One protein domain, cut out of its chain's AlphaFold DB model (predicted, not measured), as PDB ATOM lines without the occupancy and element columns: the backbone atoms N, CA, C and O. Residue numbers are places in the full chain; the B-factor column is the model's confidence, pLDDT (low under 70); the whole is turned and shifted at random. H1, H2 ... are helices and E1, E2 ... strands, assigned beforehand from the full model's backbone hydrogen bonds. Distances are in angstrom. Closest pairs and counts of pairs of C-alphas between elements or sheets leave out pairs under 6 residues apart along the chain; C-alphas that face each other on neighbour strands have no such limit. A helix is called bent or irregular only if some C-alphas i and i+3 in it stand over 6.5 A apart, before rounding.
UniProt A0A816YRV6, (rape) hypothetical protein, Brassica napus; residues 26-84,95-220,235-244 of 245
ATOM      1  N   LYS A  26     182.675 189.042 355.922       52.50
ATOM      2  CA  LYS A  26     183.730 189.741 356.685       52.50
ATOM      3  C   LYS A  26     185.142 189.171 356.471       52.50
ATOM      4  O   LYS A  26     186.025 189.932 356.082       52.50
ATOM      5  N   PRO A  27     185.385 187.855 356.646       62.16
ATOM      6  CA  PRO A  27     186.721 187.307 356.413       62.16
ATOM      7  C   PRO A  27     187.111 187.352 354.931       62.16
ATOM      8  O   PRO A  27     188.290 187.448 354.611       62.16
ATOM      9  N   GLN A  28     186.142 187.318 354.011       73.25
ATOM     10  CA  GLN A  28     186.426 187.289 352.579       73.25
ATOM     11  C   GLN A  28     187.066 188.594 352.084       73.25
ATOM     12  O   GLN A  28     188.093 188.536 351.413       73.25
ATOM     13  N   ARG A  29     186.526 189.762 352.462       74.75
ATOM     14  CA  ARG A  29     187.062 191.067 352.027       74.75
ATOM     15  C   ARG A  29     188.444 191.366 352.589       74.75
ATOM     16  O   ARG A  29     189.315 191.849 351.874       74.75
ATOM     17  N   VAL A  30     188.646 191.044 353.862       80.50
ATOM     18  CA  VAL A  30     189.940 191.189 354.533       80.50
ATOM     19  C   VAL A  30     190.988 190.291 353.863       80.50
ATOM     20  O   VAL A  30     192.094 190.744 353.581       80.50
ATOM     21  N   ASN A  31     190.620 189.058 353.501       80.62
ATOM     22  CA  ASN A  31     191.499 188.143 352.767       80.62
ATOM     23  C   ASN A  31     191.790 188.608 351.329       80.62
ATOM     24  O   ASN A  31     192.903 188.432 350.842       80.62
ATOM     25  N   GLU A  32     190.810 189.177 350.624       82.19
ATOM     26  CA  GLU A  32     191.011 189.773 349.295       82.19
ATOM     27  C   GLU A  32     191.968 190.968 349.363       82.19
ATOM     28  O   GLU A  32     192.905 191.046 348.569       82.19
ATOM     29  N   ALA A  33     191.799 191.840 350.360       82.38
ATOM     30  CA  ALA A  33     192.709 192.952 350.597       82.38
ATOM     31  C   ALA A  33     194.129 192.462 350.892       82.38
ATOM     32  O   ALA A  33     195.060 192.935 350.244       82.38
ATOM     33  N   ALA A  34     194.286 191.466 351.773       82.69
ATOM     34  CA  ALA A  34     195.575 190.853 352.092       82.69
ATOM     35  C   ALA A  34     196.307 190.339 350.841       82.69
ATOM     36  O   ALA A  34     197.500 190.582 350.682       82.69
ATOM     37  N   ARG A  35     195.586 189.689 349.915       82.25
ATOM     38  CA  ARG A  35     196.147 189.199 348.641       82.25
ATOM     39  C   ARG A  35     196.497 190.310 347.654       82.25
ATOM     40  O   ARG A  35     197.338 190.094 346.790       82.25
ATOM     41  N   SER A  36     195.846 191.467 347.759       81.56
ATOM     42  CA  SER A  36     196.104 192.623 346.893       81.56
ATOM     43  C   SER A  36     197.275 193.494 347.356       81.56
ATOM     44  O   SER A  36     197.674 194.403 346.633       81.56
ATOM     45  N   LEU A  37     197.814 193.252 348.557       84.25
ATOM     46  CA  LEU A  37     198.893 194.069 349.098       84.25
ATOM     47  C   LEU A  37     200.211 193.789 348.389       84.25
ATOM     48  O   LEU A  37     200.630 192.642 348.261       84.25
ATOM     49  N   HIS A  38     200.919 194.859 348.036       88.06
ATOM     50  CA  HIS A  38     202.296 194.776 347.574       88.06
ATOM     51  C   HIS A  38     203.253 194.782 348.786       88.06
ATOM     52  O   HIS A  38     203.436 195.841 349.402       88.06
ATOM     53  N   PRO A  39     203.896 193.655 349.159       87.62
ATOM     54  CA  PRO A  39     204.589 193.537 350.446       87.62
ATOM     55  C   PRO A  39     205.717 194.553 350.636       87.62
ATOM     56  O   PRO A  39     205.900 195.083 351.728       87.62
ATOM     57  N   ASN A  40     206.446 194.879 349.566       89.56
ATOM     58  CA  ASN A  40     207.526 195.865 349.633       89.56
ATOM     59  C   ASN A  40     206.994 197.285 349.866       89.56
ATOM     60  O   ASN A  40     207.611 198.046 350.602       89.56
ATOM     61  N   ALA A  41     205.828 197.621 349.305       91.12
ATOM     62  CA  ALA A  41     205.230 198.939 349.508       91.12
ATOM     63  C   ALA A  41     204.729 199.088 350.951       91.12
ATOM     64  O   ALA A  41     204.916 200.133 351.566       91.12
ATOM     65  N   VAL A  42     204.160 198.021 351.524       90.50
ATOM     66  CA  VAL A  42     203.779 197.995 352.945       90.50
ATOM     67  C   VAL A  42     205.002 198.212 353.837       90.50
ATOM     68  O   VAL A  42     204.954 199.046 354.737       90.50
ATOM     69  N   LYS A  43     206.102 197.489 353.585       89.31
ATOM     70  CA  LYS A  43     207.344 197.597 354.368       89.31
ATOM     71  C   LYS A  43     207.935 199.003 354.325       89.31
ATOM     72  O   LYS A  43     208.293 199.549 355.367       89.31
ATOM     73  N   ASP A  44     207.988 199.600 353.141       91.69
ATOM     74  CA  ASP A  44     208.435 200.978 352.965       91.69
ATOM     75  C   ASP A  44     207.575 201.963 353.763       91.69
ATOM     76  O   ASP A  44     208.101 202.786 354.507       91.69
ATOM     77  N   LEU A  45     206.248 201.870 353.637       92.00
ATOM     78  CA  LEU A  45     205.321 202.776 354.313       92.00
ATOM     79  C   LEU A  45     205.387 202.635 355.838       92.00
ATOM     80  O   LEU A  45     205.375 203.645 356.540       92.00
ATOM     81  N   LEU A  46     205.513 201.409 356.353       89.94
ATOM     82  CA  LEU A  46     205.755 201.176 357.779       89.94
ATOM     83  C   LEU A  46     207.062 201.841 358.233       89.94
ATOM     84  O   LEU A  46     207.079 202.498 359.269       89.94
ATOM     85  N   SER A  47     208.128 201.728 357.436       89.56
ATOM     86  CA  SER A  47     209.438 202.329 357.736       89.56
ATOM     87  C   SER A  47     209.415 203.862 357.702       89.56
ATOM     88  O   SER A  47     210.168 204.505 358.423       89.56
ATOM     89  N   LEU A  48     208.526 204.455 356.900       91.00
ATOM     90  CA  LEU A  48     208.271 205.899 356.874       91.00
ATOM     91  C   LEU A  48     207.389 206.380 358.041       91.00
ATOM     92  O   LEU A  48     207.156 207.579 358.166       91.00
ATOM     93  N   GLY A  49     206.868 205.482 358.882       90.25
ATOM     94  CA  GLY A  49     205.972 205.840 359.985       90.25
ATOM     95  C   GLY A  49     204.518 206.057 359.557       90.25
ATOM     96  O   GLY A  49     203.797 206.850 360.163       90.25
ATOM     97  N   VAL A  50     204.055 205.386 358.498       92.75
ATOM     98  CA  VAL A  50     202.647 205.410 358.073       92.75
ATOM     99  C   VAL A  50     201.859 204.332 358.826       92.75
ATOM    100  O   VAL A  50     202.243 203.165 358.835       92.75
ATOM    101  N   CYS A  51     200.731 204.701 359.444       91.44
ATOM    102  CA  CYS A  51     199.885 203.744 360.168       91.44
ATOM    103  C   CYS A  51     199.155 202.763 359.243       91.44
ATOM    104  O   CYS A  51     198.895 203.056 358.075       91.44
ATOM    105  N   GLU A  52     198.723 201.631 359.793       89.44
ATOM    106  CA  GLU A  52     198.014 200.554 359.101       89.44
ATOM    107  C   GLU A  52     196.772 201.040 358.345       89.44
ATOM    108  O   GLU A  52     196.560 200.653 357.199       89.44
ATOM    109  N   ARG A  53     195.984 201.956 358.927       91.19
ATOM    110  CA  ARG A  53     194.776 202.485 358.271       91.19
ATOM    111  C   ARG A  53     195.131 203.368 357.073       91.19
ATOM    112  O   ARG A  53     194.449 203.317 356.051       91.19
ATOM    113  N   CYS A  54     196.216 204.142 357.175       93.81
ATOM    114  CA  CYS A  54     196.756 204.902 356.046       93.81
ATOM    115  C   CYS A  54     197.402 203.999 354.995       93.81
ATOM    116  O   CYS A  54     197.301 204.297 353.813       93.81
ATOM    117  N   ILE A  55     198.036 202.902 355.393       92.88
ATOM    118  CA  ILE A  55     198.580 201.926 354.453       92.88
ATOM    119  C   ILE A  55     197.432 201.315 353.657       92.88
ATOM    120  O   ILE A  55     197.399 201.472 352.442       92.88
ATOM    121  N   LEU A  56     196.452 200.706 354.333       90.81
ATOM    122  CA  LEU A  56     195.339 200.012 353.688       90.81
ATOM    123  C   LEU A  56     194.608 200.920 352.695       90.81
ATOM    124  O   LEU A  56     194.501 200.563 351.531       90.81
ATOM    125  N   ARG A  57     194.223 202.141 353.091       92.19
ATOM    126  CA  ARG A  57     193.537 203.078 352.178       92.19
ATOM    127  C   ARG A  57     194.370 203.485 350.948       92.19
ATOM    128  O   ARG A  57     193.792 203.908 349.949       92.19
ATOM    129  N   LEU A  58     195.705 203.453 351.049       90.75
ATOM    130  CA  LEU A  58     196.619 203.916 350.001       90.75
ATOM    131  C   LEU A  58     197.036 202.806 349.038       90.75
ATOM    132  O   LEU A  58     197.393 203.118 347.905       90.75
ATOM    133  N   ILE A  59     197.028 201.542 349.467       86.50
ATOM    134  CA  ILE A  59     197.582 200.445 348.661       86.50
ATOM    135  C   ILE A  59     196.567 199.363 348.293       86.50
ATOM    136  O   ILE A  59     196.842 198.586 347.381       86.50
ATOM    137  N   THR A  60     195.415 199.272 348.966       81.81
ATOM    138  CA  THR A  60     194.410 198.270 348.596       81.81
ATOM    139  C   THR A  60     193.668 198.691 347.336       81.81
ATOM    140  O   THR A  60     193.317 199.855 347.146       81.81
ATOM    141  N   VAL A  61     193.381 197.713 346.477       77.50
ATOM    142  CA  VAL A  61     192.492 197.905 345.318       77.50
ATOM    143  C   VAL A  61     191.024 197.863 345.750       77.50
ATOM    144  O   VAL A  61     190.156 198.445 345.105       77.50
ATOM    145  N   THR A  62     190.743 197.179 346.859       77.19
ATOM    146  CA  THR A  62     189.416 197.132 347.464       77.19
ATOM    147  C   THR A  62     189.077 198.458 348.141       77.19
ATOM    148  O   THR A  62     189.943 199.171 348.651       77.19
ATOM    149  N   THR A  63     187.785 198.781 348.154       81.50
ATOM    150  CA  THR A  63     187.253 199.959 348.845       81.50
ATOM    151  C   THR A  63     187.562 199.889 350.337       81.50
ATOM    152  O   THR A  63     187.235 198.888 350.977       81.50
ATOM    153  N   PHE A  64     188.127 200.961 350.898       84.94
ATOM    154  CA  PHE A  64     188.335 201.083 352.340       84.94
ATOM    155  C   PHE A  64     186.985 201.108 353.073       84.94
ATOM    156  O   PHE A  64     186.190 202.033 352.891       84.94
ATOM    157  N   ASP A  65     186.720 200.088 353.885       86.19
ATOM    158  CA  ASP A  65     185.483 199.927 354.648       86.19
ATOM    159  C   ASP A  65     185.760 199.671 356.139       86.19
ATOM    160  O   ASP A  65     186.907 199.641 356.592       86.19
ATOM    161  N   SER A  66     184.692 199.532 356.925       80.50
ATOM    162  CA  SER A  66     184.796 199.313 358.368       80.50
ATOM    163  C   SER A  66     185.465 197.984 358.729       80.50
ATOM    164  O   SER A  66     186.086 197.906 359.787       80.50
ATOM    165  N   ASP A  67     185.401 196.971 357.859       83.25
ATOM    166  CA  ASP A  67     186.079 195.693 358.080       83.25
ATOM    167  C   ASP A  67     187.599 195.877 357.929       83.25
ATOM    168  O   ASP A  67     188.353 195.506 358.831       83.25
ATOM    169  N   LEU A  68     188.065 196.545 356.866       82.62
ATOM    170  CA  LEU A  68     189.490 196.872 356.703       82.62
ATOM    171  C   LEU A  68     190.009 197.810 357.789       82.62
ATOM    172  O   LEU A  68     191.144 197.675 358.237       82.62
ATOM    173  N   ALA A  69     189.175 198.729 358.261       80.38
ATOM    174  CA  ALA A  69     189.566 199.666 359.300       80.38
ATOM    175  C   ALA A  69     189.781 199.005 360.681       80.38
ATOM    176  O   ALA A  69     190.405 199.615 361.552       80.38
ATOM    177  N   THR A  70     189.290 197.771 360.871       81.38
ATOM    178  CA  THR A  70     189.501 196.958 362.087       81.38
ATOM    179  C   THR A  70     190.754 196.081 362.036       81.38
ATOM    180  O   THR A  70     191.085 195.430 363.026       81.38
ATOM    181  N   VAL A  71     191.461 196.052 360.901       83.31
ATOM    182  CA  VAL A  71     192.705 195.289 360.756       83.31
ATOM    183  C   VAL A  71     193.765 195.891 361.674       83.31
ATOM    184  O   VAL A  71     194.145 197.052 361.528       83.31
ATOM    185  N   SER A  72     194.251 195.086 362.617       80.88
ATOM    186  CA  SER A  72     195.311 195.498 363.532       80.88
ATOM    187  C   SER A  72     196.668 195.553 362.832       80.88
ATOM    188  O   SER A  72     196.944 194.798 361.894       80.88
ATOM    189  N   SER A  73     197.574 196.359 363.380       79.25
ATOM    190  CA  SER A  73     198.999 196.347 363.035       79.25
ATOM    191  C   SER A  73     199.621 194.938 363.014       79.25
ATOM    192  O   SER A  73     200.393 194.616 362.113       79.25
ATOM    193  N   SER A  74     199.277 194.074 363.978       78.62
ATOM    194  CA  SER A  74     199.764 192.685 364.022       78.62
ATOM    195  C   SER A  74     199.218 191.831 362.878       78.62
ATOM    196  O   SER A  74     199.964 191.054 362.289       78.62
ATOM    197  N   THR A  75     197.946 192.013 362.516       85.69
ATOM    198  CA  THR A  75     197.315 191.312 361.391       85.69
ATOM    199  C   THR A  75     197.946 191.736 360.068       85.69
ATOM    200  O   THR A  75     198.331 190.881 359.274       85.69
ATOM    201  N   LEU A  76     198.130 193.047 359.864       83.44
ATOM    202  CA  LEU A  76     198.787 193.589 358.674       83.44
ATOM    203  C   LEU A  76     200.215 193.045 358.528       83.44
ATOM    204  O   LEU A  76     200.604 192.635 357.437       83.44
ATOM    205  N   ARG A  77     200.985 192.994 359.624       82.75
ATOM    206  CA  ARG A  77     202.332 192.400 359.628       82.75
ATOM    207  C   ARG A  77     202.305 190.899 359.355       82.75
ATOM    208  O   ARG A  77     203.136 190.421 358.591       82.75
ATOM    209  N   GLY A  78     201.329 190.175 359.903       83.88
ATOM    210  CA  GLY A  78     201.132 188.749 359.633       83.88
ATOM    211  C   GLY A  78     200.946 188.436 358.145       83.88
ATOM    212  O   GLY A  78     201.370 187.378 357.684       83.88
ATOM    213  N   TRP A  79     200.391 189.366 357.361       85.38
ATOM    214  CA  TRP A  79     200.248 189.205 355.910       85.38
ATOM    215  C   TRP A  79     201.563 189.341 355.131       85.38
ATOM    216  O   TRP A  79     201.637 188.896 353.990       85.38
ATOM    217  N   LEU A  80     202.609 189.924 355.727       79.69
ATOM    218  CA  LEU A  80     203.908 190.137 355.078       79.69
ATOM    219  C   LEU A  80     204.858 188.931 355.182       79.69
ATOM    220  O   LEU A  80     205.943 188.969 354.598       79.69
ATOM    221  N   GLY A  81     204.455 187.869 355.889       69.94
ATOM    222  CA  GLY A  81     205.264 186.670 356.128       69.94
ATOM    223  C   GLY A  81     206.313 186.831 357.239       69.94
ATOM    224  O   GLY A  81     206.537 187.920 357.762       69.94
ATOM    225  N   SER A  82     206.980 185.731 357.602       56.56
ATOM    226  CA  SER A  82     207.873 185.597 358.771       56.56
ATOM    227  C   SER A  82     209.262 186.250 358.639       56.56
ATOM    228  O   SER A  82     210.163 185.921 359.402       56.56
ATOM    229  N   GLY A  83     209.472 187.145 357.671       54.69
ATOM    230  CA  GLY A  83     210.763 187.809 357.428       54.69
ATOM    231  C   GLY A  83     210.920 189.169 358.114       54.69
ATOM    232  O   GLY A  83     211.752 189.964 357.683       54.69
ATOM    233  N   PHE A  84     210.072 189.485 359.094       50.66
ATOM    234  CA  PHE A  84     210.124 190.735 359.847       50.66
ATOM    235  C   PHE A  84     210.746 190.442 361.211       50.66
ATOM    236  O   PHE A  84     210.066 189.931 362.099       50.66
ATOM    237  N   CYS A  95     201.237 208.779 363.022       92.25
ATOM    238  CA  CYS A  95     201.315 208.591 361.588       92.25
ATOM    239  C   CYS A  95     201.712 209.892 360.895       92.25
ATOM    240  O   CYS A  95     200.981 210.877 360.991       92.25
ATOM    241  N   ILE A  96     202.778 209.861 360.097       93.00
ATOM    242  CA  ILE A  96     203.225 211.038 359.336       93.00
ATOM    243  C   ILE A  96     202.170 211.535 358.335       93.00
ATOM    244  O   ILE A  96     202.194 212.686 357.925       93.00
ATOM    245  N   VAL A  97     201.216 210.684 357.933       94.44
ATOM    246  CA  VAL A  97     200.178 211.043 356.955       94.44
ATOM    247  C   VAL A  97     198.943 211.637 357.621       94.44
ATOM    248  O   VAL A  97     198.501 212.713 357.239       94.44
ATOM    249  N   CYS A  98     198.342 210.926 358.579       93.75
ATOM    250  CA  CYS A  98     197.081 211.356 359.194       93.75
ATOM    251  C   CYS A  98     197.262 212.088 360.522       93.75
ATOM    252  O   CYS A  98     196.262 212.464 361.125       93.75
ATOM    253  N   LEU A  99     198.503 212.240 360.992       90.94
ATOM    254  CA  LEU A  99     198.865 212.935 362.227       90.94
ATOM    255  C   LEU A  99     198.104 212.434 363.467       90.94
ATOM    256  O   LEU A  99     197.907 213.178 364.417       90.94
ATOM    257  N   GLY A 100     197.666 211.170 363.465       89.19
ATOM    258  CA  GLY A 100     196.921 210.561 364.571       89.19
ATOM    259  C   GLY A 100     195.404 210.490 364.374       89.19
ATOM    260  O   GLY A 100     194.745 209.719 365.074       89.19
ATOM    261  N   VAL A 101     194.833 211.168 363.368       90.81
ATOM    262  CA  VAL A 101     193.378 211.182 363.099       90.81
ATOM    263  C   VAL A 101     192.826 209.770 362.902       90.81
ATOM    264  O   VAL A 101     191.886 209.358 363.575       90.81
ATOM    265  N   LEU A 102     193.457 208.980 362.025       90.38
ATOM    266  CA  LEU A 102     193.080 207.578 361.813       90.38
ATOM    267  C   LEU A 102     193.728 206.633 362.826       90.38
ATOM    268  O   LEU A 102     193.673 205.431 362.619       90.38
ATOM    269  N   GLN A 103     194.350 207.125 363.890       87.50
ATOM    270  CA  GLN A 103     194.794 206.314 365.031       87.50
ATOM    271  C   GLN A 103     193.958 206.622 366.285       87.50
ATOM    272  O   GLN A 103     194.145 205.966 367.303       87.50
ATOM    273  N   PHE A 104     193.028 207.588 366.206       86.50
ATOM    274  CA  PHE A 104     192.314 208.162 367.352       86.50
ATOM    275  C   PHE A 104     193.270 208.615 368.465       86.50
ATOM    276  O   PHE A 104     193.042 208.369 369.652       86.50
ATOM    277  N   VAL A 105     194.357 209.260 368.038       84.56
ATOM    278  CA  VAL A 105     195.384 209.849 368.891       84.56
ATOM    279  C   VAL A 105     195.308 211.364 368.740       84.56
ATOM    280  O   VAL A 105     195.369 211.873 367.621       84.56
ATOM    281  N   PHE A 106     195.148 212.075 369.852       79.81
ATOM    282  CA  PHE A 106     195.040 213.533 369.884       79.81
ATOM    283  C   PHE A 106     195.566 214.093 371.208       79.81
ATOM    284  O   PHE A 106     195.715 213.359 372.185       79.81
ATOM    285  N   TYR A 107     195.825 215.398 371.243       76.50
ATOM    286  CA  TYR A 107     196.158 216.101 372.478       76.50
ATOM    287  C   TYR A 107     194.895 216.594 373.170       76.50
ATOM    288  O   TYR A 107     194.003 217.160 372.532       76.50
ATOM    289  N   ASP A 108     194.810 216.367 374.479       74.00
ATOM    290  CA  ASP A 108     193.780 216.993 375.298       74.00
ATOM    291  C   ASP A 108     194.147 218.444 375.659       74.00
ATOM    292  O   ASP A 108     195.231 218.947 375.354       74.00
ATOM    293  N   ALA A 109     193.239 219.130 376.356       73.00
ATOM    294  CA  ALA A 109     193.460 220.506 376.807       73.00
ATOM    295  C   ALA A 109     194.688 220.669 377.727       73.00
ATOM    296  O   ALA A 109     195.178 221.781 377.907       73.00
ATOM    297  N   LYS A 110     195.191 219.577 378.316       75.75
ATOM    298  CA  LYS A 110     196.376 219.557 379.180       75.75
ATOM    299  C   LYS A 110     197.650 219.228 378.401       75.75
ATOM    300  O   LYS A 110     198.669 218.947 379.027       75.75
ATOM    301  N   GLN A 111     197.601 219.240 377.065       71.94
ATOM    302  CA  GLN A 111     198.715 218.862 376.195       71.94
ATOM    303  C   GLN A 111     199.229 217.442 376.485       71.94
ATOM    304  O   GLN A 111     200.388 217.118 376.232       71.94
ATOM    305  N   THR A 112     198.358 216.572 376.999       75.62
ATOM    306  CA  THR A 112     198.675 215.163 377.202       75.62
ATOM    307  C   THR A 112     198.209 214.374 375.990       75.62
ATOM    308  O   THR A 112     197.094 214.567 375.500       75.62
ATOM    309  N   LEU A 113     199.066 213.479 375.499       78.56
ATOM    310  CA  LEU A 113     198.716 212.594 374.399       78.56
ATOM    311  C   LEU A 113     197.675 211.577 374.877       78.56
ATOM    312  O   LEU A 113     197.947 210.750 375.747       78.56
ATOM    313  N   VAL A 114     196.484 211.626 374.290       76.19
ATOM    314  CA  VAL A 114     195.398 210.690 374.568       76.19
ATOM    315  C   VAL A 114     195.252 209.748 373.384       76.19
ATOM    316  O   VAL A 114     194.996 210.169 372.256       76.19
ATOM    317  N   LYS A 115     195.384 208.449 373.659       79.69
ATOM    318  CA  LYS A 115     195.015 207.374 372.737       79.69
ATOM    319  C   LYS A 115     193.743 206.712 373.249       79.69
ATOM    320  O   LYS A 115     193.687 206.276 374.400       79.69
ATOM    321  N   MET A 116     192.719 206.627 372.406       74.00
ATOM    322  CA  MET A 116     191.527 205.850 372.750       74.00
ATOM    323  C   MET A 116     191.863 204.359 372.849       74.00
ATOM    324  O   MET A 116     192.662 203.838 372.072       74.00
ATOM    325  N   LYS A 117     191.292 203.688 373.857       63.12
ATOM    326  CA  LYS A 117     191.649 202.310 374.233       63.12
ATOM    327  C   LYS A 117     191.322 201.302 373.138       63.12
ATOM    328  O   LYS A 117     192.041 200.319 372.991       63.12
ATOM    329  N   SER A 118     190.240 201.534 372.405       61.91
ATOM    330  CA  SER A 118     189.846 200.687 371.295       61.91
ATOM    331  C   SER A 118     190.478 201.134 369.979       61.91
ATOM    332  O   SER A 118     190.320 202.274 369.537       61.91
ATOM    333  N   ASP A 119     191.093 200.177 369.285       60.34
ATOM    334  CA  ASP A 119     191.476 200.300 367.876       60.34
ATOM    335  C   ASP A 119     190.251 200.266 366.935       60.34
ATOM    336  O   ASP A 119     190.401 200.201 365.716       60.34
ATOM    337  N   CYS A 120     189.021 200.318 367.456       59.91
ATOM    338  CA  CYS A 120     187.811 200.504 366.666       59.91
ATOM    339  C   CYS A 120     187.112 201.820 367.036       59.91
ATOM    340  O   CYS A 120     187.195 202.302 368.164       59.91
ATOM    341  N   GLY A 121     186.406 202.424 366.074       60.94
ATOM    342  CA  GLY A 121     185.764 203.735 366.237       60.94
ATOM    343  C   GLY A 121     184.662 203.811 367.306       60.94
ATOM    344  O   GLY A 121     184.038 204.862 367.434       60.94
ATOM    345  N   SER A 122     184.400 202.739 368.067       73.44
ATOM    346  CA  SER A 122     183.366 202.689 369.110       73.44
ATOM    347  C   SER A 122     183.629 203.662 370.251       73.44
ATOM    348  O   SER A 122     182.715 204.375 370.647       73.44
ATOM    349  N   ASP A 123     184.861 203.720 370.757       78.31
ATOM    350  CA  ASP A 123     185.203 204.563 371.910       78.31
ATOM    351  C   ASP A 123     185.152 206.040 371.520       78.31
ATOM    352  O   ASP A 123     184.645 206.878 372.265       78.31
ATOM    353  N   HIS A 124     185.603 206.341 370.301       77.50
ATOM    354  CA  HIS A 124     185.519 207.678 369.732       77.50
ATOM    355  C   HIS A 124     184.067 208.109 369.523       77.50
ATOM    356  O   HIS A 124     183.680 209.211 369.906       77.50
ATOM    357  N   ALA A 125     183.228 207.221 368.987       84.62
ATOM    358  CA  ALA A 125     181.809 207.493 368.814       84.62
ATOM    359  C   ALA A 125     181.051 207.614 370.140       84.62
ATOM    360  O   ALA A 125     180.144 208.440 370.228       84.62
ATOM    361  N   ALA A 126     181.414 206.838 371.164       85.19
ATOM    362  CA  ALA A 126     180.847 206.957 372.504       85.19
ATOM    363  C   ALA A 126     181.181 208.324 373.114       85.19
ATOM    364  O   ALA A 126     180.281 209.032 373.557       85.19
ATOM    365  N   TRP A 127     182.443 208.748 373.021       83.56
ATOM    366  CA  TRP A 127     182.869 210.064 373.487       83.56
ATOM    367  C   TRP A 127     182.126 211.211 372.779       83.56
ATOM    368  O   TRP A 127     181.580 212.092 373.440       83.56
ATOM    369  N   ILE A 128     182.006 211.168 371.445       86.50
ATOM    370  CA  ILE A 128     181.205 212.146 370.684       86.50
ATOM    371  C   ILE A 128     179.728 212.087 371.109       86.50
ATOM    372  O   ILE A 128     179.072 213.118 371.243       86.50
ATOM    373  N   THR A 129     179.188 210.885 371.320       87.12
ATOM    374  CA  THR A 129     177.790 210.676 371.722       87.12
ATOM    375  C   THR A 129     177.490 211.327 373.063       87.12
ATOM    376  O   THR A 129     176.452 211.975 373.200       87.12
ATOM    377  N   ASP A 130     178.388 211.182 374.034       87.88
ATOM    378  CA  ASP A 130     178.231 211.784 375.354       87.88
ATOM    379  C   ASP A 130     178.224 213.312 375.257       87.88
ATOM    380  O   ASP A 130     177.347 213.955 375.835       87.88
ATOM    381  N   LEU A 131     179.117 213.893 374.449       85.75
ATOM    382  CA  LEU A 131     179.146 215.337 374.198       85.75
ATOM    383  C   LEU A 131     177.861 215.848 373.541       85.75
ATOM    384  O   LEU A 131     177.301 216.853 373.974       85.75
ATOM    385  N   VAL A 132     177.360 215.146 372.523       86.88
ATOM    386  CA  VAL A 132     176.119 215.525 371.832       86.88
ATOM    387  C   VAL A 132     174.916 215.438 372.777       86.88
ATOM    388  O   VAL A 132     174.081 216.341 372.799       86.88
ATOM    389  N   LYS A 133     174.829 214.381 373.594       85.19
ATOM    390  CA  LYS A 133     173.725 214.186 374.548       85.19
ATOM    391  C   LYS A 133     173.728 215.216 375.672       85.19
ATOM    392  O   LYS A 133     172.652 215.635 376.091       85.19
ATOM    393  N   GLN A 134     174.900 215.660 376.129       84.75
ATOM    394  CA  GLN A 134     175.015 216.716 377.142       84.75
ATOM    395  C   GLN A 134     174.368 218.038 376.707       84.75
ATOM    396  O   GLN A 134     173.942 218.813 377.559       84.75
ATOM    397  N   GLN A 135     174.244 218.285 375.402       79.06
ATOM    398  CA  GLN A 135     173.618 219.499 374.876       79.06
ATOM    399  C   GLN A 135     172.083 219.428 374.817       79.06
ATOM    400  O   GLN A 135     171.437 220.438 374.552       79.06
ATOM    401  N   GLY A 136     171.480 218.263 375.085       78.81
ATOM    402  CA  GLY A 136     170.026 218.120 375.215       78.81
ATOM    403  C   GLY A 136     169.231 218.333 373.921       78.81
ATOM    404  O   GLY A 136     168.038 218.617 373.981       78.81
ATOM    405  N   HIS A 137     169.872 218.220 372.755       80.69
ATOM    406  CA  HIS A 137     169.193 218.337 371.466       80.69
ATOM    407  C   HIS A 137     168.349 217.093 371.159       80.69
ATOM    408  O   HIS A 137     168.832 215.967 371.270       80.69
ATOM    409  N   GLU A 138     167.114 217.299 370.700       84.12
ATOM    410  CA  GLU A 138     166.293 216.243 370.105       84.12
ATOM    411  C   GLU A 138     166.495 216.219 368.586       84.12
ATOM    412  O   GLU A 138     166.313 217.230 367.907       84.12
ATOM    413  N   PHE A 139     166.880 215.062 368.051       85.94
ATOM    414  CA  PHE A 139     167.052 214.828 366.618       85.94
ATOM    415  C   PHE A 139     166.843 213.343 366.303       85.94
ATOM    416  O   PHE A 139     167.149 212.472 367.118       85.94
ATOM    417  N   ASP A 140     166.335 213.041 365.111       87.44
ATOM    418  CA  ASP A 140     166.190 211.683 364.574       87.44
ATOM    419  C   ASP A 140     167.199 211.380 363.446       87.44
ATOM    420  O   ASP A 140     167.431 210.212 363.101       87.44
ATOM    421  N   SER A 141     167.858 212.419 362.921       89.88
ATOM    422  CA  SER A 141     168.950 212.318 361.957       89.88
ATOM    423  C   SER A 141     170.031 213.393 362.131       89.88
ATOM    424  O   SER A 141     169.792 214.451 362.716       89.88
ATOM    425  N   PHE A 142     171.237 213.128 361.617       91.69
ATOM    426  CA  PHE A 142     172.372 214.056 361.668       91.69
ATOM    427  C   PHE A 142     173.237 214.048 360.395       91.69
ATOM    428  O   PHE A 142     173.479 213.007 359.776       91.69
ATOM    429  N   GLY A 143     173.788 215.211 360.050       90.12
ATOM    430  CA  GLY A 143     174.884 215.359 359.095       90.12
ATOM    431  C   GLY A 143     176.241 215.220 359.791       90.12
ATOM    432  O   GLY A 143     176.431 215.747 360.887       90.12
ATOM    433  N   LEU A 144     177.197 214.522 359.166       91.12
ATOM    434  CA  LEU A 144     178.580 214.434 359.653       91.12
ATOM    435  C   LEU A 144     179.521 215.256 358.767       91.12
ATOM    436  O   LEU A 144     179.778 214.917 357.604       91.12
ATOM    437  N   GLU A 145     180.099 216.296 359.354       92.31
ATOM    438  CA  GLU A 145     181.119 217.135 358.737       92.31
ATOM    439  C   GLU A 145     182.487 216.863 359.353       92.31
ATOM    440  O   GLU A 145     182.620 216.649 360.556       92.31
ATOM    441  N   VAL A 146     183.517 216.875 358.508       91.69
ATOM    442  CA  VAL A 146     184.905 216.662 358.925       91.69
ATOM    443  C   VAL A 146     185.772 217.726 358.266       91.69
ATOM    444  O   VAL A 146     185.770 217.850 357.033       91.69
ATOM    445  N   SER A 147     186.512 218.456 359.093       91.94
ATOM    446  CA  SER A 147     187.521 219.441 358.708       91.94
ATOM    447  C   SER A 147     188.876 218.976 359.232       91.94
ATOM    448  O   SER A 147     189.004 218.688 360.419       91.94
ATOM    449  N   LEU A 148     189.862 218.881 358.341       91.19
ATOM    450  CA  LEU A 148     191.223 218.431 358.640       91.19
ATOM    451  C   LEU A 148     192.229 219.537 358.289       91.19
ATOM    452  O   LEU A 148     191.944 220.299 357.359       91.19
ATOM    453  N   PRO A 149     193.406 219.601 358.943       89.69
ATOM    454  CA  PRO A 149     194.472 220.519 358.544       89.69
ATOM    455  C   PRO A 149     194.967 220.219 357.123       89.69
ATOM    456  O   PRO A 149     195.030 219.051 356.721       89.69
ATOM    457  N   SER A 150     195.370 221.251 356.370       91.88
ATOM    458  CA  SER A 150     195.867 221.084 354.991       91.88
ATOM    459  C   SER A 150     197.101 220.184 354.924       91.88
ATOM    460  O   SER A 150     197.235 219.405 353.978       91.88
ATOM    461  N   THR A 151     197.924 220.196 355.975       92.06
ATOM    462  CA  THR A 151     199.107 219.342 356.129       92.06
ATOM    463  C   THR A 151     198.785 217.862 355.923       92.06
ATOM    464  O   THR A 151     199.564 217.153 355.300       92.06
ATOM    465  N   ILE A 152     197.604 217.381 356.334       93.56
ATOM    466  CA  ILE A 152     197.208 215.985 356.085       93.56
ATOM    467  C   ILE A 152     197.093 215.703 354.580       93.56
ATOM    468  O   ILE A 152     197.569 214.674 354.100       93.56
ATOM    469  N   SER A 153     196.491 216.617 353.814       93.56
ATOM    470  CA  SER A 153     196.384 216.465 352.357       93.56
ATOM    471  C   SER A 153     197.732 216.628 351.645       93.56
ATOM    472  O   SER A 153     197.997 215.944 350.654       93.56
ATOM    473  N   GLU A 154     198.617 217.477 352.172       95.31
ATOM    474  CA  GLU A 154     199.985 217.648 351.677       95.31
ATOM    475  C   GLU A 154     200.823 216.383 351.910       95.31
ATOM    476  O   GLU A 154     201.462 215.896 350.974       95.31
ATOM    477  N   ASN A 155     200.750 215.797 353.110       95.12
ATOM    478  CA  ASN A 155     201.456 214.569 353.476       95.12
ATOM    479  C   ASN A 155     200.948 213.372 352.668       95.12
ATOM    480  O   ASN A 155     201.736 212.564 352.177       95.12
ATOM    481  N   GLU A 156     199.631 213.277 352.467       94.62
ATOM    482  CA  GLU A 156     199.034 212.270 351.591       94.62
ATOM    483  C   GLU A 156     199.569 212.376 350.158       94.62
ATOM    484  O   GLU A 156     200.003 211.377 349.581       94.62
ATOM    485  N   ARG A 157     199.617 213.590 349.599       95.00
ATOM    486  CA  ARG A 157     200.185 213.828 348.268       95.00
ATOM    487  C   ARG A 157     201.671 213.469 348.212       95.00
ATOM    488  O   ARG A 157     202.099 212.867 347.229       95.00
ATOM    489  N   ALA A 158     202.448 213.815 349.237       96.12
ATOM    490  CA  ALA A 158     203.876 213.509 349.309       96.12
ATOM    491  C   ALA A 158     204.138 211.994 349.318       96.12
ATOM    492  O   ALA A 158     204.958 211.507 348.538       96.12
ATOM    493  N   VAL A 159     203.389 211.230 350.118       95.12
ATOM    494  CA  VAL A 159     203.500 209.764 350.152       95.12
ATOM    495  C   VAL A 159     203.055 209.136 348.831       95.12
ATOM    496  O   VAL A 159     203.716 208.229 348.329       95.12
ATOM    497  N   LEU A 160     201.985 209.636 348.209       93.50
ATOM    498  CA  LEU A 160     201.570 209.163 346.886       93.50
ATOM    499  C   LEU A 160     202.631 209.435 345.811       93.50
ATOM    500  O   LEU A 160     202.833 208.595 344.939       93.50
ATOM    501  N   LEU A 161     203.325 210.575 345.867       94.44
ATOM    502  CA  LEU A 161     204.445 210.869 344.970       94.44
ATOM    503  C   LEU A 161     205.632 209.932 345.209       94.44
ATOM    504  O   LEU A 161     206.193 209.429 344.240       94.44
ATOM    505  N   TYR A 162     205.967 209.642 346.470       94.81
ATOM    506  CA  TYR A 162     206.977 208.637 346.820       94.81
ATOM    507  C   TYR A 162     206.639 207.270 346.206       94.81
ATOM    508  O   TYR A 162     207.460 206.679 345.502       94.81
ATOM    509  N   LEU A 163     205.400 206.801 346.398       93.31
ATOM    510  CA  LEU A 163     204.944 205.529 345.840       93.31
ATOM    511  C   LEU A 163     204.974 205.542 344.309       93.31
ATOM    512  O   LEU A 163     205.416 204.570 343.711       93.31
ATOM    513  N   LYS A 164     204.580 206.646 343.662       92.06
ATOM    514  CA  LYS A 164     204.669 206.801 342.199       92.06
ATOM    515  C   LYS A 164     206.101 206.777 341.688       92.06
ATOM    516  O   LYS A 164     206.330 206.227 340.620       92.06
ATOM    517  N   GLY A 165     207.050 207.329 342.437       93.94
ATOM    518  CA  GLY A 165     208.465 207.274 342.079       93.94
ATOM    519  C   GLY A 165     209.028 205.852 342.105       93.94
ATOM    520  O   GLY A 165     209.812 205.494 341.231       93.94
ATOM    521  N   LYS A 166     208.615 205.030 343.078       94.38
ATOM    522  CA  LYS A 166     209.175 203.685 343.296       94.38
ATOM    523  C   LYS A 166     208.378 202.548 342.642       94.38
ATOM    524  O   LYS A 166     208.954 201.524 342.293       94.38
ATOM    525  N   TYR A 167     207.072 202.730 342.469       92.50
ATOM    526  CA  TYR A 167     206.104 201.711 342.045       92.50
ATOM    527  C   TYR A 167     205.248 202.184 340.856       92.50
ATOM    528  O   TYR A 167     204.073 201.840 340.751       92.50
ATOM    529  N   SER A 168     205.810 202.999 339.958       87.38
ATOM    530  CA  SER A 168     205.093 203.641 338.839       87.38
ATOM    531  C   SER A 168     204.287 202.684 337.950       87.38
ATOM    532  O   SER A 168     203.246 203.075 337.422       87.38
ATOM    533  N   ASN A 169     204.749 201.441 337.803       87.06
ATOM    534  CA  ASN A 169     204.151 200.428 336.930       87.06
ATOM    535  C   ASN A 169     203.049 199.599 337.611       87.06
ATOM    536  O   ASN A 169     202.432 198.749 336.972       87.06
ATOM    537  N   GLU A 170     202.799 199.816 338.901       88.38
ATOM    538  CA  GLU A 170     201.858 199.008 339.665       88.38
ATOM    539  C   GLU A 170     200.401 199.437 339.436       88.38
ATOM    540  O   GLU A 170     200.020 200.592 339.651       88.38
ATOM    541  N   ALA A 171     199.540 198.483 339.067       85.25
ATOM    542  CA  ALA A 171     198.128 198.746 338.776       85.25
ATOM    543  C   ALA A 171     197.345 199.259 339.997       85.25
ATOM    544  O   ALA A 171     196.454 200.099 339.859       85.25
ATOM    545  N   TRP A 172     197.701 198.805 341.206       84.38
ATOM    546  CA  TRP A 172     197.047 199.248 342.440       84.38
ATOM    547  C   TRP A 172     197.263 200.736 342.711       84.38
ATOM    548  O   TRP A 172     196.453 201.347 343.398       84.38
ATOM    549  N   LEU A 173     198.295 201.366 342.146       86.12
ATOM    550  CA  LEU A 173     198.553 202.792 342.329       86.12
ATOM    551  C   LEU A 173     197.633 203.675 341.473       86.12
ATOM    552  O   LEU A 173     197.385 204.824 341.835       86.12
ATOM    553  N   GLN A 174     197.072 203.117 340.398       82.06
ATOM    554  CA  GLN A 174     196.189 203.817 339.459       82.06
ATOM    555  C   GLN A 174     194.730 203.892 339.929       82.06
ATOM    556  O   GLN A 174     193.961 204.690 339.397       82.06
ATOM    557  N   SER A 175     194.329 203.090 340.923       83.19
ATOM    558  CA  SER A 175     192.980 203.181 341.495       83.19
ATOM    559  C   SER A 175     192.768 204.494 342.260       83.19
ATOM    560  O   SER A 175     193.718 205.109 342.758       83.19
ATOM    561  N   GLU A 176     191.514 204.916 342.392       85.50
ATOM    562  CA  GLU A 176     191.161 206.029 343.271       85.50
ATOM    563  C   GLU A 176     191.500 205.682 344.729       85.50
ATOM    564  O   GLU A 176     191.277 204.558 345.186       85.50
ATOM    565  N   LYS A 177     192.087 206.641 345.451       88.62
ATOM    566  CA  LYS A 177     192.518 206.462 346.840       88.62
ATOM    567  C   LYS A 177     191.549 207.154 347.779       88.62
ATOM    568  O   LYS A 177     191.115 208.274 347.523       88.62
ATOM    569  N   VAL A 178     191.233 206.487 348.885       91.81
ATOM    570  CA  VAL A 178     190.325 207.036 349.893       91.81
ATOM    571  C   VAL A 178     191.082 208.060 350.728       91.81
ATOM    572  O   VAL A 178     192.076 207.716 351.376       91.81
ATOM    573  N   SER A 179     190.601 209.303 350.728       94.44
ATOM    574  CA  SER A 179     191.186 210.395 351.508       94.44
ATOM    575  C   SER A 179     191.138 210.100 353.012       94.44
ATOM    576  O   SER A 179     190.266 209.367 353.488       94.44
ATOM    577  N   VAL A 180     192.024 210.715 353.806       94.69
ATOM    578  CA  VAL A 180     191.948 210.611 355.282       94.69
ATOM    579  C   VAL A 180     190.574 211.030 355.817       94.69
ATOM    580  O   VAL A 180     190.046 210.400 356.733       94.69
ATOM    581  N   LYS A 181     189.966 212.063 355.225       94.44
ATOM    582  CA  LYS A 181     188.640 212.564 355.604       94.44
ATOM    583  C   LYS A 181     187.558 211.502 355.423       94.44
ATOM    584  O   LYS A 181     186.748 211.293 356.325       94.44
ATOM    585  N   ASP A 182     187.540 210.840 354.273       93.50
ATOM    586  CA  ASP A 182     186.513 209.845 353.961       93.50
ATOM    587  C   ASP A 182     186.748 208.543 354.730       93.50
ATOM    588  O   ASP A 182     185.799 207.958 355.249       93.50
ATOM    589  N   ALA A 183     188.012 208.158 354.929       93.19
ATOM    590  CA  ALA A 183     188.381 207.046 355.802       93.19
ATOM    591  C   ALA A 183     187.929 207.276 357.255       93.19
ATOM    592  O   ALA A 183     187.403 206.363 357.895       93.19
ATOM    593  N   LEU A 184     188.067 208.503 357.775       92.06
ATOM    594  CA  LEU A 184     187.571 208.854 359.106       92.06
ATOM    595  C   LEU A 184     186.048 208.727 359.182       92.06
ATOM    596  O   LEU A 184     185.532 208.177 360.151       92.06
ATOM    597  N   LYS A 185     185.317 209.179 358.156       91.69
ATOM    598  CA  LYS A 185     183.858 209.014 358.101       91.69
ATOM    599  C   LYS A 185     183.457 207.542 358.135       91.69
ATOM    600  O   LYS A 185     182.593 207.191 358.930       91.69
ATOM    601  N   VAL A 186     184.102 206.683 357.343       90.81
ATOM    602  CA  VAL A 186     183.869 205.224 357.363       90.81
ATOM    603  C   VAL A 186     184.039 204.657 358.775       90.81
ATOM    604  O   VAL A 186     183.221 203.859 359.228       90.81
ATOM    605  N   LEU A 187     185.070 205.109 359.487       88.69
ATOM    606  CA  LEU A 187     185.392 204.661 360.838       88.69
ATOM    607  C   LEU A 187     184.368 205.073 361.904       88.69
ATOM    608  O   LEU A 187     184.117 204.299 362.825       88.69
ATOM    609  N   VAL A 188     183.819 206.287 361.823       89.12
ATOM    610  CA  VAL A 188     182.999 206.854 362.910       89.12
ATOM    611  C   VAL A 188     181.500 206.809 362.632       89.12
ATOM    612  O   VAL A 188     180.711 206.803 363.572       89.12
ATOM    613  N   LEU A 189     181.077 206.764 361.367       90.31
ATOM    614  CA  LEU A 189     179.681 207.003 361.003       90.31
ATOM    615  C   LEU A 189     178.728 205.930 361.538       90.31
ATOM    616  O   LEU A 189     177.722 206.264 362.161       90.31
ATOM    617  N   ASP A 190     179.035 204.653 361.317       89.25
ATOM    618  CA  ASP A 190     178.181 203.559 361.788       89.25
ATOM    619  C   ASP A 190     178.182 203.428 363.322       89.25
ATOM    620  O   ASP A 190     177.094 203.328 363.900       89.25
ATOM    621  N   PRO A 191     179.337 203.519 364.013       89.25
ATOM    622  CA  PRO A 191     179.361 203.627 365.470       89.25
ATOM    623  C   PRO A 191     178.539 204.802 366.023       89.25
ATOM    624  O   PRO A 191     177.824 204.630 367.013       89.25
ATOM    625  N   LEU A 192     178.576 205.974 365.377       89.88
ATOM    626  CA  LEU A 192     177.781 207.140 365.777       89.88
ATOM    627  C   LEU A 192     176.284 206.915 365.571       89.88
ATOM    628  O   LEU A 192     175.507 207.145 366.493       89.88
ATOM    629  N   ARG A 193     175.868 206.400 364.407       91.00
ATOM    630  CA  ARG A 193     174.465 206.027 364.141       91.00
ATOM    631  C   ARG A 193     173.938 205.066 365.203       91.00
ATOM    632  O   ARG A 193     172.842 205.255 365.725       91.00
ATOM    633  N   ALA A 194     174.733 204.051 365.541       90.56
ATOM    634  CA  ALA A 194     174.370 203.060 366.546       90.56
ATOM    635  C   ALA A 194     174.251 203.665 367.955       90.56
ATOM    636  O   ALA A 194     173.305 203.338 368.671       90.56
ATOM    637  N   SER A 195     175.175 204.550 368.336       88.31
ATOM    638  CA  SER A 195     175.252 205.138 369.685       88.31
ATOM    639  C   SER A 195     174.231 206.260 369.924       88.31
ATOM    640  O   SER A 195     173.707 206.408 371.034       88.31
ATOM    641  N   LEU A 196     173.914 207.025 368.874       89.12
ATOM    642  CA  LEU A 196     172.903 208.085 368.886       89.12
ATOM    643  C   LEU A 196     171.488 207.559 368.615       89.12
ATOM    644  O   LEU A 196     170.520 208.228 368.956       89.12
ATOM    645  N   GLY A 197     171.350 206.373 368.012       89.25
ATOM    646  CA  GLY A 197     170.051 205.856 367.578       89.25
ATOM    647  C   GLY A 197     169.423 206.677 366.443       89.25
ATOM    648  O   GLY A 197     168.209 206.627 366.262       89.25
ATOM    649  N   ALA A 198     170.245 207.416 365.694       88.50
ATOM    650  CA  ALA A 198     169.832 208.370 364.670       88.50
ATOM    651  C   ALA A 198     170.353 207.967 363.282       88.50
ATOM    652  O   ALA A 198     171.389 207.307 363.142       88.50
ATOM    653  N   LYS A 199     169.634 208.379 362.235       90.44
ATOM    654  CA  LYS A 199     170.077 208.204 360.843       90.44
ATOM    655  C   LYS A 199     171.166 209.221 360.507       90.44
ATOM    656  O   LYS A 199     171.269 210.254 361.156       90.44
ATOM    657  N   SER A 200     171.951 208.950 359.464       87.81
ATOM    658  CA  SER A 200     172.779 210.001 358.868       87.81
ATOM    659  C   SER A 200     172.302 210.321 357.463       87.81
ATOM    660  O   SER A 200     172.252 209.424 356.619       87.81
ATOM    661  N   ASP A 201     171.942 211.584 357.261       84.25
ATOM    662  CA  ASP A 201     171.407 212.173 356.037       84.25
ATOM    663  C   ASP A 201     171.778 213.669 355.963       84.25
ATOM    664  O   ASP A 201     172.589 214.166 356.750       84.25
ATOM    665  N   SER A 202     171.211 214.394 354.998       79.12
ATOM    666  CA  SER A 202     171.307 215.855 354.902       79.12
ATOM    667  C   SER A 202     170.386 216.546 355.921       79.12
ATOM    668  O   SER A 202     169.504 217.319 355.541       79.12
ATOM    669  N   SER A 203     170.554 216.210 357.200       80.69
ATOM    670  CA  SER A 203     169.833 216.793 358.335       80.69
ATOM    671  C   SER A 203     170.159 218.275 358.497       80.69
ATOM    672  O   SER A 203     171.207 218.732 358.059       80.69
ATOM    673  N   SER A 204     169.295 219.023 359.186       82.12
ATOM    674  CA  SER A 204     169.615 220.368 359.682       82.12
ATOM    675  C   SER A 204     170.509 220.348 360.927       82.12
ATOM    676  O   SER A 204     171.096 221.376 361.270       82.12
ATOM    677  N   PHE A 205     170.627 219.199 361.600       87.12
ATOM    678  CA  PHE A 205     171.529 218.998 362.729       87.12
ATOM    679  C   PHE A 205     172.860 218.423 362.243       87.12
ATOM    680  O   PHE A 205     172.906 217.322 361.694       87.12
ATOM    681  N   HIS A 206     173.954 219.156 362.462       88.25
ATOM    682  CA  HIS A 206     175.285 218.765 362.002       88.25
ATOM    683  C   HIS A 206     176.243 218.544 363.174       88.25
ATOM    684  O   HIS A 206     176.456 219.426 364.010       88.25
ATOM    685  N   ILE A 207     176.877 217.374 363.177       90.12
ATOM    686  CA  ILE A 207     178.036 217.064 364.009       90.12
ATOM    687  C   ILE A 207     179.272 217.390 363.169       90.12
ATOM    688  O   ILE A 207     179.527 216.720 362.165       90.12
ATOM    689  N   ARG A 208     180.037 218.417 363.560       91.38
ATOM    690  CA  ARG A 208     181.283 218.782 362.878       91.38
ATOM    691  C   ARG A 208     182.500 218.427 363.720       91.38
ATOM    692  O   ARG A 208     182.715 219.003 364.780       91.38
ATOM    693  N   LEU A 209     183.317 217.518 363.196       89.81
ATOM    694  CA  LEU A 209     184.631 217.190 363.740       89.81
ATOM    695  C   LEU A 209     185.676 218.092 363.078       89.81
ATOM    696  O   LEU A 209     185.888 218.009 361.864       89.81
ATOM    697  N   THR A 210     186.322 218.952 363.857       88.81
ATOM    698  CA  THR A 210     187.384 219.844 363.392       88.81
ATOM    699  C   THR A 210     188.700 219.446 364.044       88.81
ATOM    700  O   THR A 210     188.846 219.446 365.262       88.81
ATOM    701  N   TYR A 211     189.672 219.103 363.210       87.94
ATOM    702  CA  TYR A 211     191.040 218.840 363.625       87.94
ATOM    703  C   TYR A 211     191.897 220.040 363.213       87.94
ATOM    704  O   TYR A 211     191.839 220.471 362.060       87.94
ATOM    705  N   SER A 212     192.659 220.583 364.152       81.81
ATOM    706  CA  SER A 212     193.608 221.682 363.997       81.81
ATOM    707  C   SER A 212     195.013 221.198 364.337       81.81
ATOM    708  O   SER A 212     195.193 220.170 364.988       81.81
ATOM    709  N   LYS A 213     196.039 221.914 363.891       74.56
ATOM    710  CA  LYS A 213     197.397 221.732 364.404       74.56
ATOM    711  C   LYS A 213     197.583 222.637 365.622       74.56
ATOM    712  O   LYS A 213     197.070 223.750 365.629       74.56
ATOM    713  N   ALA A 214     198.343 222.212 366.633       66.00
ATOM    714  CA  ALA A 214     198.575 223.034 367.831       66.00
ATOM    715  C   ALA A 214     199.172 224.431 367.523       66.00
ATOM    716  O   ALA A 214     198.965 225.375 368.281       66.00
ATOM    717  N   SER A 215     199.882 224.589 366.397       59.88
ATOM    718  CA  SER A 215     200.385 225.886 365.923       59.88
ATOM    719  C   SER A 215     199.317 226.787 365.294       59.88
ATOM    720  O   SER A 215     199.516 227.998 365.237       59.88
ATOM    721  N   ASP A 216     198.207 226.224 364.813       53.78
ATOM    722  CA  ASP A 216     197.139 226.984 364.146       53.78
ATOM    723  C   ASP A 216     196.335 227.810 365.162       53.78
ATOM    724  O   ASP A 216     195.867 228.905 364.851       53.78
ATOM    725  N   ASP A 217     196.253 227.334 366.410       50.06
ATOM    726  CA  ASP A 217     195.562 228.025 367.504       50.06
ATOM    727  C   ASP A 217     196.284 229.325 367.929       50.06
ATOM    728  O   ASP A 217     195.665 230.223 368.501       50.06
ATOM    729  N   ALA A 218     197.573 229.483 367.590       43.16
ATOM    730  CA  ALA A 218     198.355 230.688 367.880       43.16
ATOM    731  C   ALA A 218     198.130 231.838 366.875       43.16
ATOM    732  O   ALA A 218     198.425 232.988 367.190       43.16
ATOM    733  N   GLN A 219     197.587 231.565 365.681       39.78
ATOM    734  CA  GLN A 219     197.302 232.595 364.666       39.78
ATOM    735  C   GLN A 219     195.874 233.163 364.743       39.78
ATOM    736  O   GLN A 219     195.565 234.140 364.064       39.78
ATOM    737  N   GLY A 220     195.006 232.603 365.595       35.94
ATOM    738  CA  GLY A 220     193.636 233.087 365.801       35.94
ATOM    739  C   GLY A 220     193.507 234.321 366.706       35.94
ATOM    740  O   GLY A 220     192.423 234.894 366.791       35.94
ATOM    741  N   MET A 235     172.359 226.054 363.311       37.53
ATOM    742  CA  MET A 235     172.734 225.370 364.548       37.53
ATOM    743  C   MET A 235     173.829 224.344 364.227       37.53
ATOM    744  O   MET A 235     173.546 223.269 363.712       37.53
ATOM    745  N   SER A 236     175.092 224.712 364.449       33.50
ATOM    746  CA  SER A 236     176.252 223.847 364.199       33.50
ATOM    747  C   SER A 236     177.035 223.630 365.484       33.50
ATOM    748  O   SER A 236     177.435 224.609 366.117       33.50
ATOM    749  N   THR A 237     177.323 222.376 365.824       44.94
ATOM    750  CA  THR A 237     178.179 222.056 366.971       44.94
ATOM    751  C   THR A 237     179.621 221.888 366.505       44.94
ATOM    752  O   THR A 237     179.893 221.117 365.586       44.94
ATOM    753  N   LEU A 238     180.530 222.652 367.113       36.66
ATOM    754  CA  LEU A 238     181.956 222.698 366.796       36.66
ATOM    755  C   LEU A 238     182.765 221.894 367.814       36.66
ATOM    756  O   LEU A 238     182.665 222.165 369.007       36.66
ATOM    757  N   TYR A 239     183.608 220.979 367.339       49.31
ATOM    758  CA  TYR A 239     184.563 220.246 368.172       49.31
ATOM    759  C   TYR A 239     185.968 220.409 367.601       49.31
ATOM    760  O   TYR A 239     186.175 220.042 366.448       49.31
ATOM    761  N   ASN A 240     186.905 220.947 368.389       45.22
ATOM    762  CA  ASN A 240     188.292 221.192 367.980       45.22
ATOM    763  C   ASN A 240     189.238 220.165 368.625       45.22
ATOM    764  O   ASN A 240     189.154 219.932 369.831       45.22
ATOM    765  N   HIS A 241     190.151 219.594 367.841       53.34
ATOM    766  CA  HIS A 241     191.221 218.704 368.305       53.34
ATOM    767  C   HIS A 241     192.577 219.148 367.769       53.34
ATOM    768  O   HIS A 241     192.722 219.252 366.556       53.34
ATOM    769  N   SER A 242     193.576 219.300 368.640       44.56
ATOM    770  CA  SER A 242     194.937 219.671 368.241       44.56
ATOM    771  C   SER A 242     195.788 218.431 367.899       44.56
ATOM    772  O   SER A 242     195.857 217.465 368.667       44.56
ATOM    773  N   LEU A 243     196.440 218.464 366.736       45.69
ATOM    774  CA  LEU A 243     197.360 217.456 366.195       45.69
ATOM    775  C   LEU A 243     198.820 217.940 366.274       45.69
ATOM    776  O   LEU A 243     199.087 219.144 366.370       45.69
ATOM    777  N   LEU A 244     199.754 216.983 366.233       37.62
ATOM    778  CA  LEU A 244     201.203 217.212 366.307       37.62
ATOM    779  C   LEU A 244     201.797 217.752 364.989       37.62
ATOM    780  O   LEU A 244     201.190 217.619 363.928       37.62
TER     781      LEU A 244
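This is residues 26 to 84, 95 to 220 and 235 to 244 of the 245 residues of the protein "(rape) hypothetical protein" of Brassica napus (UniProt A0A816YRV6). Two lobes lie one after the other along the longest axis: a small sheet of three parallel strands, E3, E4 and E5, with the kinked helix H9 over its edge strand E3 and H6 packed on H9, and a loose cluster of mostly short helices, H1 to H5 and H8. The long H7 runs from near the end of E3 past H3 and H2 along one side of the cluster, while the small hairpin E1 and E2 stands beside E5. The printed part has 195 residues with nine named helices and five named strands, in the order H1 H2 H3 H4 H5 E1 E2 H6 E3 H7 H8 H9 E4 E5, and its class is mixed, helices and strands. The whole is compact, with a radius of gyration of the C-alphas of 17.6 A and spans of 53 by 41 by 29 A.

H1, residues 26 to 36, touches H4, residues 66 to 69, the closest C-alphas being those of Val 30 and Leu 68, 6.1 A apart. H2, residues 39 to 47, touches H3, residues 52 to 59, at a steep tilt of 46 degrees, opposite ways; the closest C-alphas, those of Val 42 and Ile 55, are 6.7 A apart. H3 only just touches H4, with 3 pairs of C-alphas within 8 A, the closest those of Arg 53 and Ala 69 at 6.0 A. H5, residues 73 to 78, is near H2, and is close to H3 but not clearly touching, with C-alphas 52 and 73 closest at 5.8 A. E1, residues 105 to 107, and E2, residues 113 to 115, form an antiparallel hairpin, with N 114 and O 106 at 2.8 A. The sheet runs E3, residues 141 to 147, E4, residues 206 to 213, and E5, residues 236 to 243. E3 and E4 are parallel, with N 207 and O 143 at 2.8 A; E4 and E5 are parallel, with N 212 and O 241 at 2.7 A. The closest C-alphas of E1 and E5, those of Tyr 107 and Ser 242, are 5.7 A apart. H9, residues 180 to 196, is on the sheet, over E3, at a height over the sheet of 9.0 A; it runs along the strands, only just, at 28 degrees to E3 on the local plane. H9 has a kink of 36 degrees near residue 190 and is irregular, with C-alphas 187 and 190 7.4 A apart. H6, residues 122 to 134, touches H9 at a steep tilt of 61 degrees, the same way, with C-alphas 125 and 192 closest at 5.1 A, and only grazes the sheet with residues 128 to 132. H4 only just touches H9, at residues 186 to 187 alone, with C-alphas 66 and 187 closest at 5.9 A. H7, residues 150 to 166, is close to H2 but not clearly touching, with C-alphas 41 and 163 closest at 7.5 A. H8, residues 171 to 174, only just touches H3, with 3 pairs within 8 A, the closest C-alphas 59 and 172 at 6.4 A. E3, then H7, H8 and H9, then E4 make a strand-helix-strand unit, two parallel neighbour strands with helices between them in the chain. Every O i to N i+4 pair is within hydrogen-bond range in H2, H3, H5, H6 and H7, against 6 of 7 in H1 and 11 of 13 in H9; H4 and H8 are too short for such a pair.

H1 begins at C-alpha 26, (183.730, 189.741, 356.685), and is 16.0 A long. H6 measures 18.2 A, H7 24.8 A and H9 23.5 A from first to last C-alpha. E3 begins at C-alpha 141, (168.950, 212.318, 361.957), and is 20.2 A long; E4 is 22.4 A and E5 22.1 A long. E5 ends at C-alpha 243, (197.360, 217.456, 366.195).

The two C-alphas farthest apart are those of Gly 83 and Glu 138, 54.3 A. Residues 85 to 94 are not printed, with 20.0 A between C-alphas 84 and 95, and residues 221 to 234 are not printed, with 22.3 A between C-alphas 220 and 235. The links from H5 to E1 and from E4 to E5 run across these cuts; of the links that are printed whole, none is long. The mean pLDDT of the printed part is 81.6, and it is under 70 at residues 26 to 27, 81 to 84, 117 to 121, 214 to 220 and 235 to 244.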